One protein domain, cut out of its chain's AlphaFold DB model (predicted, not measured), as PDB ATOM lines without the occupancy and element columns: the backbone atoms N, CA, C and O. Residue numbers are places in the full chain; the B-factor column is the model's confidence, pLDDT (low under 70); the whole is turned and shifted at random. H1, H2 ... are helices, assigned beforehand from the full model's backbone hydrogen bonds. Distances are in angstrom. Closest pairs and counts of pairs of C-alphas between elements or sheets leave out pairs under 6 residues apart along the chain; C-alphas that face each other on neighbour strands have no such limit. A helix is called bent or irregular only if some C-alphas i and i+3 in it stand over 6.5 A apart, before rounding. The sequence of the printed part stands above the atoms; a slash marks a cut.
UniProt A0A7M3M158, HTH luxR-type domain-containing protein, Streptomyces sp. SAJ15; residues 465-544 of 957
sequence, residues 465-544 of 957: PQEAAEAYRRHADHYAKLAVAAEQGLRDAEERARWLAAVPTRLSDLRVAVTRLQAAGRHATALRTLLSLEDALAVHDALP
ATOM      1  N   PRO A 465     -46.438  24.788   2.096       91.31
ATOM      2  CA  PRO A 465     -45.561  25.953   2.018       91.31
ATOM      3  C   PRO A 465     -44.244  25.675   1.277       91.31
ATOM      4  O   PRO A 465     -43.752  26.556   0.575       91.31
ATOM      5  N   GLN A 466     -43.705  24.450   1.356       92.81
ATOM      6  CA  GLN A 466     -42.505  24.049   0.617       92.81
ATOM      7  C   GLN A 466     -42.751  23.931  -0.898       92.81
ATOM      8  O   GLN A 466     -41.970  24.479  -1.677       92.81
ATOM      9  N   GLU A 467     -43.831  23.266  -1.345       93.31
ATOM     10  CA  GLU A 467     -44.151  23.192  -2.784       93.31
ATOM     11  C   GLU A 467     -44.509  24.585  -3.332       93.31
ATOM     12  O   GLU A 467     -44.095  24.931  -4.438       93.31
ATOM     13  N   ALA A 468     -45.196  25.416  -2.539       92.44
ATOM     14  CA  ALA A 468     -45.503  26.805  -2.872       92.44
ATOM     15  C   ALA A 468     -44.244  27.662  -3.055       92.44
ATOM     16  O   ALA A 468     -44.102  28.323  -4.087       92.44
ATOM     17  N   ALA A 469     -43.321  27.639  -2.088       92.69
ATOM     18  CA  ALA A 469     -42.069  28.386  -2.163       92.69
ATOM     19  C   ALA A 469     -41.239  27.976  -3.391       92.69
ATOM     20  O   ALA A 469     -40.740  28.840  -4.108       92.69
ATOM     21  N   GLU A 470     -41.153  26.675  -3.691       93.81
ATOM     22  CA  GLU A 470     -40.430  26.184  -4.869       93.81
ATOM     23  C   GLU A 470     -41.126  26.545  -6.194       93.81
ATOM     24  O   GLU A 470     -40.459  26.908  -7.164       93.81
ATOM     25  N   ALA A 471     -42.461  26.493  -6.259       94.62
ATOM     26  CA  ALA A 471     -43.202  26.901  -7.453       94.62
ATOM     27  C   ALA A 471     -42.976  28.388  -7.777       94.62
ATOM     28  O   ALA A 471     -42.631  28.725  -8.911       94.62
ATOM     29  N   TYR A 472     -43.088  29.270  -6.775       94.44
ATOM     30  CA  TYR A 472     -42.806  30.697  -6.951       94.44
ATOM     31  C   TYR A 472     -41.319  30.990  -7.204       94.44
ATOM     32  O   TYR A 472     -41.019  31.900  -7.972       94.44
ATOM     33  N   ARG A 473     -40.385  30.214  -6.632       95.19
ATOM     34  CA  ARG A 473     -38.947  30.339  -6.927       95.19
ATOM     35  C   ARG A 473     -38.648  30.025  -8.393       95.19
ATOM     36  O   ARG A 473     -38.056  30.854  -9.075       95.19
ATOM     37  N   ARG A 474     -39.118  28.881  -8.909       95.75
ATOM     38  CA  ARG A 474     -38.930  28.500 -10.326       95.75
ATOM     39  C   ARG A 474     -39.585  29.481 -11.296       95.75
ATOM     40  O   ARG A 474     -39.020  29.745 -12.352       95.75
ATOM     41  N   HIS A 475     -40.749  30.021 -10.938       96.75
ATOM     42  CA  HIS A 475     -41.422  31.081 -11.693       96.75
ATOM     43  C   HIS A 475     -40.585  32.362 -11.749       96.75
ATOM     44  O   HIS A 475     -40.264  32.835 -12.840       96.75
ATOM     45  N   ALA A 476     -40.141  32.862 -10.595       97.06
ATOM     46  CA  ALA A 476     -39.302  34.049 -10.502       97.06
ATOM     47  C   ALA A 476     -37.963  33.890 -11.247       97.06
ATOM     48  O   ALA A 476     -37.573  34.772 -12.009       97.06
ATOM     49  N   ASP A 477     -37.288  32.747 -11.091       96.12
ATOM     50  CA  ASP A 477     -36.024  32.447 -11.773       96.12
ATOM     51  C   ASP A 477     -36.184  32.235 -13.288       96.12
ATOM     52  O   ASP A 477     -35.228  32.447 -14.038       96.12
ATOM     53  N   HIS A 478     -37.367  31.822 -13.759       95.81
ATOM     54  CA  HIS A 478     -37.697  31.760 -15.187       95.81
ATOM     55  C   HIS A 478     -37.898  33.161 -15.764       95.81
ATOM     56  O   HIS A 478     -37.235  33.514 -16.737       95.81
ATOM     57  N   TYR A 479     -38.736  33.990 -15.137       95.00
ATOM     58  CA  TYR A 479     -39.014  35.340 -15.632       95.00
ATOM     59  C   TYR A 479     -37.813  36.293 -15.526       95.00
ATOM     60  O   TYR A 479     -37.603  37.085 -16.441       95.00
ATOM     61  N   ALA A 480     -36.958  36.154 -14.508       95.31
ATOM     62  CA  ALA A 480     -35.684  36.877 -14.441       95.31
ATOM     63  C   ALA A 480     -34.743  36.520 -15.612       95.31
ATOM     64  O   ALA A 480     -34.083  37.392 -16.171       95.31
ATOM     65  N   LYS A 481     -34.706  35.247 -16.033       94.50
ATOM     66  CA  LYS A 481     -33.924  34.809 -17.206       94.50
ATOM     67  C   LYS A 481     -34.570  35.228 -18.527       94.50
ATOM     68  O   LYS A 481     -33.855  35.539 -19.474       94.50
ATOM     69  N   LEU A 482     -35.902  35.262 -18.585       93.06
ATOM     70  CA  LEU A 482     -36.647  35.746 -19.745       93.06
ATOM     71  C   LEU A 482     -36.416  37.247 -19.977       93.06
ATOM     72  O   LEU A 482     -36.268  37.650 -21.124       93.06
ATOM     73  N   ALA A 483     -36.320  38.047 -18.909       94.19
ATOM     74  CA  ALA A 483     -35.990  39.469 -18.991       94.19
ATOM     75  C   ALA A 483     -34.608  39.708 -19.629       94.19
ATOM     76  O   ALA A 483     -34.503  40.480 -20.574       94.19
ATOM     77  N   VAL A 484     -33.569  38.983 -19.196       92.00
ATOM     78  CA  VAL A 484     -32.215  39.091 -19.783       92.00
ATOM     79  C   VAL A 484     -32.182  38.651 -21.256       92.00
ATOM     80  O   VAL A 484     -31.468  39.242 -22.061       92.00
ATOM     81  N   ALA A 485     -32.973  37.643 -21.641       91.00
ATOM     82  CA  ALA A 485     -33.115  37.251 -23.047       91.00
ATOM     83  C   ALA A 485     -33.855  38.316 -23.881       91.00
ATOM     84  O   ALA A 485     -33.472  38.584 -25.020       91.00
ATOM     85  N   ALA A 486     -34.877  38.956 -23.305       90.81
ATOM     86  CA  ALA A 486     -35.591  40.059 -23.937       90.81
ATOM     87  C   ALA A 486     -34.685  41.284 -24.137       90.81
ATOM     88  O   ALA A 486     -34.700  41.860 -25.215       90.81
ATOM     89  N   GLU A 487     -33.842  41.637 -23.163       89.12
ATOM     90  CA  GLU A 487     -32.868  42.737 -23.271       89.12
ATOM     91  C   GLU A 487     -31.946  42.596 -24.495       89.12
ATOM     92  O   GLU A 487     -31.603  43.576 -25.155       89.12
ATOM     93  N   GLN A 488     -31.545  41.360 -24.814       86.38
ATOM     94  CA  GLN A 488     -30.704  41.065 -25.973       86.38
ATOM     95  C   GLN A 488     -31.492  41.206 -27.281       86.38
ATOM     96  O   GLN A 488     -31.045  41.909 -28.184       86.38
ATOM     97  N   GLY A 489     -32.687  40.615 -27.369       87.12
ATOM     98  CA  GLY A 489     -33.512  40.686 -28.579       87.12
ATOM     99  C   GLY A 489     -34.256  42.013 -28.793       87.12
ATOM    100  O   GLY A 489     -34.690  42.282 -29.904       87.12
ATOM    101  N   LEU A 490     -34.391  42.877 -27.781       85.88
ATOM    102  CA  LEU A 490     -34.912  44.250 -27.919       85.88
ATOM    103  C   LEU A 490     -33.889  45.217 -28.539       85.88
ATOM    104  O   LEU A 490     -34.278  46.277 -29.040       85.88
ATOM    105  N   ARG A 491     -32.602  44.841 -28.513       80.12
ATOM    106  CA  ARG A 491     -31.473  45.539 -29.153       80.12
ATOM    107  C   ARG A 491     -31.174  45.045 -30.571       80.12
ATOM    108  O   ARG A 491     -30.348  45.651 -31.246       80.12
ATOM    109  N   ASP A 492     -31.807  43.955 -30.991       81.38
ATOM    110  CA  ASP A 492     -31.690  43.380 -32.328       81.38
ATOM    111  C   ASP A 492     -32.864  43.847 -33.205       81.38
ATOM    112  O   ASP A 492     -34.025  43.793 -32.793       81.38
ATOM    113  N   ALA A 493     -32.576  44.338 -34.411       77.44
ATOM    114  CA  ALA A 493     -33.588  44.939 -35.279       77.44
ATOM    115  C   ALA A 493     -34.651  43.942 -35.787       77.44
ATOM    116  O   ALA A 493     -35.778  44.360 -36.066       77.44
ATOM    117  N   GLU A 494     -34.307  42.654 -35.892       82.25
ATOM    118  CA  GLU A 494     -35.176  41.579 -36.381       82.25
ATOM    119  C   GLU A 494     -35.994  40.970 -35.227       82.25
ATOM    120  O   GLU A 494     -37.200  40.746 -35.363       82.25
ATOM    121  N   GLU A 495     -35.389  40.770 -34.049       84.56
ATOM    122  CA  GLU A 495     -36.105  40.250 -32.875       84.56
ATOM    123  C   GLU A 495     -36.956  41.296 -32.124       84.56
ATOM    124  O   GLU A 495     -37.939  40.910 -31.476       84.56
ATOM    125  N   ARG A 496     -36.646  42.603 -32.190       87.19
ATOM    126  CA  ARG A 496     -37.291  43.628 -31.338       87.19
ATOM    127  C   ARG A 496     -38.813  43.639 -31.452       87.19
ATOM    128  O   ARG A 496     -39.502  43.666 -30.431       87.19
ATOM    129  N   ALA A 497     -39.356  43.546 -32.667       84.56
ATOM    130  CA  ALA A 497     -40.803  43.512 -32.890       84.56
ATOM    131  C   ALA A 497     -41.471  42.289 -32.223       84.56
ATOM    132  O   ALA A 497     -42.560  42.403 -31.653       84.56
ATOM    133  N   ARG A 498     -40.797  41.129 -32.215       86.56
ATOM    134  CA  ARG A 498     -41.262  39.909 -31.534       86.56
ATOM    135  C   ARG A 498     -41.297  40.092 -30.016       86.56
ATOM    136  O   ARG A 498     -42.246  39.635 -29.376       86.56
ATOM    137  N   TRP A 499     -40.284  40.744 -29.442       88.81
ATOM    138  CA  TRP A 499     -40.196  40.978 -27.998       88.81
ATOM    139  C   TRP A 499     -41.167  42.046 -27.501       88.81
ATOM    140  O   TRP A 499     -41.852  41.798 -26.509       88.81
ATOM    141  N   LEU A 500     -41.326  43.159 -28.222       87.81
ATOM    142  CA  LEU A 500     -42.374  44.145 -27.934       87.81
ATOM    143  C   LEU A 500     -43.774  43.513 -28.030       87.81
ATOM    144  O   LEU A 500     -44.601  43.692 -27.145       87.81
ATOM    145  N   ALA A 501     -44.037  42.646 -29.013       84.81
ATOM    146  CA  ALA A 501     -45.294  41.890 -29.047       84.81
ATOM    147  C   ALA A 501     -45.449  40.875 -27.886       84.81
ATOM    148  O   ALA A 501     -46.562  40.447 -27.585       84.81
ATOM    149  N   ALA A 502     -44.358  40.451 -27.235       85.44
ATOM    150  CA  ALA A 502     -44.377  39.445 -26.171       85.44
ATOM    151  C   ALA A 502     -44.469  40.033 -24.751       85.44
ATOM    152  O   ALA A 502     -45.174  39.459 -23.918       85.44
ATOM    153  N   VAL A 503     -43.809  41.155 -24.447       86.44
ATOM    154  CA  VAL A 503     -43.754  41.712 -23.077       86.44
ATOM    155  C   VAL A 503     -45.143  42.053 -22.495       86.44
ATOM    156  O   VAL A 503     -45.421  41.579 -21.389       86.44
ATOM    157  N   PRO A 504     -46.070  42.743 -23.202       84.62
ATOM    158  CA  PRO A 504     -47.415  43.057 -22.700       84.62
ATOM    159  C   PRO A 504     -48.189  41.829 -22.223       84.62
ATOM    160  O   PRO A 504     -48.808  41.842 -21.161       84.62
ATOM    161  N   THR A 505     -48.093  40.731 -22.981       85.00
ATOM    162  CA  THR A 505     -48.785  39.466 -22.684       85.00
ATOM    163  C   THR A 505     -48.313  38.802 -21.388       85.00
ATOM    164  O   THR A 505     -48.977  37.892 -20.903       85.00
ATOM    165  N   ARG A 506     -47.179  39.249 -20.828       89.00
ATOM    166  CA  ARG A 506     -46.473  38.648 -19.687       89.00
ATOM    167  C   ARG A 506     -46.328  39.599 -18.483       89.00
ATOM    168  O   ARG A 506     -45.791  39.188 -17.458       89.00
ATOM    169  N   LEU A 507     -46.859  40.830 -18.543       88.38
ATOM    170  CA  LEU A 507     -46.735  41.839 -17.470       88.38
ATOM    171  C   LEU A 507     -47.278  41.378 -16.105       88.38
ATOM    172  O   LEU A 507     -46.643  41.616 -15.077       88.38
ATOM    173  N   SER A 508     -48.422  40.683 -16.073       88.31
ATOM    174  CA  SER A 508     -48.996  40.155 -14.823       88.31
ATOM    175  C   SER A 508     -48.059  39.162 -14.132       88.31
ATOM    176  O   SER A 508     -47.868  39.242 -12.918       88.31
ATOM    177  N   ASP A 509     -47.438  38.269 -14.905       92.06
ATOM    178  CA  ASP A 509     -46.458  37.301 -14.418       92.06
ATOM    179  C   ASP A 509     -45.148  37.972 -13.997       92.06
ATOM    180  O   ASP A 509     -44.624  37.651 -12.933       92.06
ATOM    181  N   LEU A 510     -44.648  38.944 -14.768       92.38
ATOM    182  CA  LEU A 510     -43.462  39.733 -14.412       92.38
ATOM    183  C   LEU A 510     -43.648  40.438 -13.059       92.38
ATOM    184  O   LEU A 510     -42.777  40.354 -12.192       92.38
ATOM    185  N   ARG A 511     -44.817  41.045 -12.816       93.44
ATOM    186  CA  ARG A 511     -45.162  41.658 -11.521       93.44
ATOM    187  C   ARG A 511     -45.179  40.638 -10.376       93.44
ATOM    188  O   ARG A 511     -44.695  40.949  -9.285       93.44
ATOM    189  N   VAL A 512     -45.703  39.428 -10.602       92.00
ATOM    190  CA  VAL A 512     -45.668  38.332  -9.613       92.00
ATOM    191  C   VAL A 512     -44.229  37.884  -9.346       92.00
ATOM    192  O   VAL A 512     -43.839  37.791  -8.184       92.00
ATOM    193  N   ALA A 513     -43.422  37.679 -10.390       96.31
ATOM    194  CA  ALA A 513     -42.022  37.274 -10.286       96.31
ATOM    195  C   ALA A 513     -41.193  38.289  -9.484       96.31
ATOM    196  O   ALA A 513     -40.559  37.922  -8.494       96.31
ATOM    197  N   VAL A 514     -41.260  39.575  -9.839       97.06
ATOM    198  CA  VAL A 514     -40.543  40.663  -9.150       97.06
ATOM    199  C   VAL A 514     -40.997  40.790  -7.691       97.06
ATOM    200  O   VAL A 514     -40.158  40.861  -6.792       97.06
ATOM    201  N   THR A 515     -42.305  40.711  -7.415       95.75
ATOM    202  CA  THR A 515     -42.830  40.736  -6.033       95.75
ATOM    203  C   THR A 515     -42.367  39.518  -5.219       95.75
ATOM    204  O   THR A 515     -42.091  39.637  -4.026       95.75
ATOM    205  N   ARG A 516     -42.223  38.339  -5.843       95.19
ATOM    206  CA  ARG A 516     -41.687  37.130  -5.190       95.19
ATOM    207  C   ARG A 516     -40.177  37.184  -4.963       95.19
ATOM    208  O   ARG A 516     -39.726  36.656  -3.952       95.19
ATOM    209  N   LEU A 517     -39.414  37.847  -5.833       96.81
ATOM    210  CA  LEU A 517     -37.991  38.126  -5.600       96.81
ATOM    211  C   LEU A 517     -37.808  39.066  -4.401       96.81
ATOM    212  O   LEU A 517     -37.008  38.762  -3.520       96.81
ATOM    213  N   GLN A 518     -38.590  40.146  -4.319       95.69
ATOM    214  CA  GLN A 518     -38.592  41.066  -3.171       95.69
ATOM    215  C   GLN A 518     -38.954  40.352  -1.862       95.69
ATOM    216  O   GLN A 518     -38.218  40.445  -0.888       95.69
ATOM    217  N   ALA A 519     -40.034  39.563  -1.851       94.50
ATOM    218  CA  ALA A 519     -40.452  38.792  -0.675       94.50
ATOM    219  C   ALA A 519     -39.447  37.699  -0.241       94.50
ATOM    220  O   ALA A 519     -39.619  37.097   0.815       94.50
ATOM    221  N   ALA A 520     -38.417  37.429  -1.051       93.94
ATOM    222  CA  ALA A 520     -37.317  36.516  -0.753       93.94
ATOM    223  C   ALA A 520     -35.977  37.245  -0.494       93.94
ATOM    224  O   ALA A 520     -34.929  36.604  -0.541       93.94
ATOM    225  N   GLY A 521     -35.985  38.572  -0.298       93.38
ATOM    226  CA  GLY A 521     -34.779  39.396  -0.108       93.38
ATOM    227  C   GLY A 521     -33.901  39.539  -1.360       93.38
ATOM    228  O   GLY A 521     -32.824  40.124  -1.322       93.38
ATOM    229  N   ARG A 522     -34.331  39.025  -2.520       95.00
ATOM    230  CA  ARG A 522     -33.547  39.006  -3.770       95.00
ATOM    231  C   ARG A 522     -33.689  40.315  -4.551       95.00
ATOM    232  O   ARG A 522     -33.870  40.301  -5.771       95.00
ATOM    233  N   HIS A 523     -33.596  41.450  -3.860       95.19
ATOM    234  CA  HIS A 523     -33.814  42.791  -4.416       95.19
ATOM    235  C   HIS A 523     -32.903  43.085  -5.618       95.19
ATOM    236  O   HIS A 523     -33.381  43.543  -6.653       95.19
ATOM    237  N   ALA A 524     -31.634  42.678  -5.568       94.88
ATOM    238  CA  ALA A 524     -30.715  42.825  -6.696       94.88
ATOM    239  C   ALA A 524     -31.036  41.908  -7.903       94.88
ATOM    240  O   ALA A 524     -30.548  42.152  -9.004       94.88
ATOM    241  N   THR A 525     -31.849  40.853  -7.749       95.88
ATOM    242  CA  THR A 525     -32.425  40.117  -8.899       95.88
ATOM    243  C   THR A 525     -33.697  40.808  -9.403       95.88
ATOM    244  O   THR A 525     -33.907  40.895 -10.611       95.88
ATOM    245  N   ALA A 526     -34.528  41.325  -8.491       96.56
ATOM    246  CA  ALA A 526     -35.745  42.069  -8.817       96.56
ATOM    247  C   ALA A 526     -35.436  43.314  -9.669       96.56
ATOM    248  O   ALA A 526     -36.057  43.505 -10.711       96.56
ATOM    249  N   LEU A 527     -34.420  44.093  -9.280       96.06
ATOM    250  CA  LEU A 527     -33.941  45.256 -10.027       96.06
ATOM    251  C   LEU A 527     -33.427  44.877 -11.417       96.06
ATOM    252  O   LEU A 527     -33.962  45.383 -12.397       96.06
ATOM    253  N   ARG A 528     -32.476  43.933 -11.527       95.62
ATOM    254  CA  ARG A 528     -31.977  43.441 -12.832       95.62
ATOM    255  C   ARG A 528     -33.132  43.023 -13.763       95.62
ATOM    256  O   ARG A 528     -33.137  43.397 -14.926       95.62
ATOM    257  N   THR A 529     -34.152  42.336 -13.236       96.19
ATOM    258  CA  THR A 529     -35.340  41.899 -14.005       96.19
ATOM    259  C   THR A 529     -36.173  43.063 -14.561       96.19
ATOM    260  O   THR A 529     -36.721  42.942 -15.653       96.19
ATOM    261  N   LEU A 530     -36.286  44.178 -13.830       95.50
ATOM    262  CA  LEU A 530     -36.985  45.384 -14.295       95.50
ATOM    263  C   LEU A 530     -36.142  46.166 -15.313       95.50
ATOM    264  O   LEU A 530     -36.662  46.589 -16.340       95.50
ATOM    265  N   LEU A 531     -34.846  46.325 -15.033       93.62
ATOM    266  CA  LEU A 531     -33.903  47.105 -15.842       93.62
ATOM    267  C   LEU A 531     -33.691  46.481 -17.232       93.62
ATOM    268  O   LEU A 531     -33.751  47.188 -18.231       93.62
ATOM    269  N   SER A 532     -33.577  45.150 -17.317       93.06
ATOM    270  CA  SER A 532     -33.517  44.401 -18.586       93.06
ATOM    271  C   SER A 532     -34.768  44.544 -19.478       93.06
ATOM    272  O   SER A 532     -34.777  44.051 -20.603       93.06
ATOM    273  N   LEU A 533     -35.840  45.183 -18.991       92.19
ATOM    274  CA  LEU A 533     -37.103  45.377 -19.709       92.19
ATOM    275  C   LEU A 533     -37.508  46.852 -19.864       92.19
ATOM    276  O   LEU A 533     -38.608  47.104 -20.354       92.19
ATOM    277  N   GLU A 534     -36.660  47.812 -19.475       88.69
ATOM    278  CA  GLU A 534     -36.983  49.249 -19.452       88.69
ATOM    279  C   GLU A 534     -37.616  49.744 -20.766       88.69
ATOM    280  O   GLU A 534     -38.747  50.230 -20.741       88.69
ATOM    281  N   ASP A 535     -36.948  49.537 -21.907       84.38
ATOM    282  CA  ASP A 535     -37.426  49.957 -23.235       84.38
ATOM    283  C   ASP A 535     -38.843  49.444 -23.536       84.38
ATOM    284  O   ASP A 535     -39.716  50.190 -23.978       84.38
ATOM    285  N   ALA A 536     -39.103  48.159 -23.277       88.88
ATOM    286  CA  ALA A 536     -40.408  47.558 -23.536       88.88
ATOM    287  C   ALA A 536     -41.468  48.059 -22.542       88.88
ATOM    288  O   ALA A 536     -42.617  48.283 -22.916       88.88
ATOM    289  N   LEU A 537     -41.096  48.281 -21.280       89.31
ATOM    290  CA  LEU A 537     -41.988  48.863 -20.277       89.31
ATOM    291  C   LEU A 537     -42.335  50.326 -20.617       89.31
ATOM    292  O   LEU A 537     -43.461  50.745 -20.350       89.31
ATOM    293  N   ALA A 538     -41.432  51.066 -21.271       85.81
ATOM    294  CA  ALA A 538     -41.681  52.400 -21.819       85.81
ATOM    295  C   ALA A 538     -42.610  52.377 -23.046       85.81
ATOM    296  O   ALA A 538     -43.583  53.129 -23.091       85.81
ATOM    297  N   VAL A 539     -42.373  51.483 -24.016       86.62
ATOM    298  CA  VAL A 539     -43.232  51.318 -25.210       86.62
ATOM    299  C   VAL A 539     -44.667  50.901 -24.850       86.62
ATOM    300  O   VAL A 539     -45.609  51.207 -25.584       86.62
ATOM    301  N   HIS A 540     -44.861  50.237 -23.709       85.75
ATOM    302  CA  HIS A 540     -46.152  49.681 -23.292       85.75
ATOM    303  C   HIS A 540     -46.791  50.361 -22.072       85.75
ATOM    304  O   HIS A 540     -47.676  49.766 -21.460       85.75
ATOM    305  N   ASP A 541     -46.373  51.589 -21.739       84.50
ATOM    306  CA  ASP A 541     -46.975  52.410 -20.668       84.50
ATOM    307  C   ASP A 541     -46.996  51.712 -19.286       84.50
ATOM    308  O   ASP A 541     -47.881  51.885 -18.450       84.50
ATOM    309  N   ALA A 542     -45.992  50.865 -19.044       86.81
ATOM    310  CA  ALA A 542     -45.855  50.045 -17.843       86.81
ATOM    311  C   ALA A 542     -44.806  50.594 -16.855       86.81
ATOM    312  O   ALA A 542     -44.614  50.019 -15.777       86.81
ATOM    313  N   LEU A 543     -44.157  51.721 -17.178       85.19
ATOM    314  CA  LEU A 543     -43.201  52.398 -16.294       85.19
ATOM    315  C   LEU A 543     -43.766  52.767 -14.909       85.19
ATOM    316  O   LEU A 543     -43.027  52.584 -13.946       85.19
ATOM    317  N   PRO A 544     -45.039  53.189 -14.723       86.25
ATOM    318  CA  PRO A 544     -45.567  53.460 -13.381       86.25
ATOM    319  C   PRO A 544     -45.532  52.228 -12.459       86.25
ATOM    320  O   PRO A 544     -45.150  52.324 -11.293       86.25
TER     321      PRO A 544
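What this domain is: This is residues 465 to 544 of the 957 residues of the protein "HTH luxR-type domain-containing protein" of Streptomyces sp. SAJ15 (UniProt A0A7M3M158). One long helix, H1, runs along most of the length of the domain, and the rest of the printed part folds back along one side of it. H3 and H4 form a helical hairpin that packs on H1 within its residues 472 to 484, H3 crossing it at a steep tilt, while the short helices H2 and H5 sit toward the end of H1 at Gly 489. The printed part has 80 residues with five named helices, in the order H1, H2, H3, H4, H5, and no named strand; its class is all helix. It is compact, with a radius of gyration of the C-alphas of 12.8 A, yet elongated in outline, spanning 43 by 22 by 20 A.

Where its parts are: H1 is residues 465 to 489, 36.0 A from C-alpha 465 at (-45.561, 25.953, 2.018) to C-alpha 489 at (-33.512, 40.686, -28.579). H2 is residues 496 to 502, 9.7 A long. H3 is residues 504 to 518, 21.5 A long; it is irregular, with C-alphas 505 and 508 7.9 A apart. H4 is residues 523 to 531, 12.2 A long. H5 is residues 534 to 539, 8.7 A long, ending with C-alpha 539 at (-43.232, 51.318, -25.210).

How they stand to each other: H1 is the hub, touching H2, H3 and H4. With residues 472 to 480 alone it touches H3, at a steep tilt of 55 degrees, opposite ways; the closest C-alphas, of Ala 476 and Ala 513, are 4.2 A apart. With residues 479 to 484 alone it touches H4, the same way at a tilt of 37 degrees, only just steep; the closest C-alphas, of Ala 480 and Thr 529, are 5.1 A apart. H3 and H4 touch at a shallow tilt of 19 degrees, opposite ways, H3 with residues 514 to 518 alone; the closest C-alphas, of Val 514 and Ala 526, are 5.0 A apart. H1 and H2 form a helical hairpin at a shallow tilt of 25 degrees, but only just touch, with 3 pairs of C-alphas within 8 A; the closest are those of Gly 489 and Arg 496, 5.5 A apart. H2 and H5 also only just touch, with 3 such pairs, about perpendicular at 81 degrees; the closest C-alphas, of Leu 500 and Ala 536, are 5.9 A apart. The helix packing is part aligned and part crossed, 2 of these 5 touching pairs being at a shallow tilt. H1 and H5 are near each other, and H2 and H4 are apart. Every O i to N i+4 pair is within hydrogen-bond range in H1, H2 and H5, against 9 of 11 in H3 and 4 of 5 in H4.

The domain as a whole: The two C-alphas farthest apart are those of Pro 465 and Ala 493, at 43.5 A. The printed part has no cut. The links H2 to H3, H3 to H4 and H4 to H5 are tight, H1 to H2 is short, and no link is long. The mean pLDDT of the printed part is 90.9, and no printed residue is under 70.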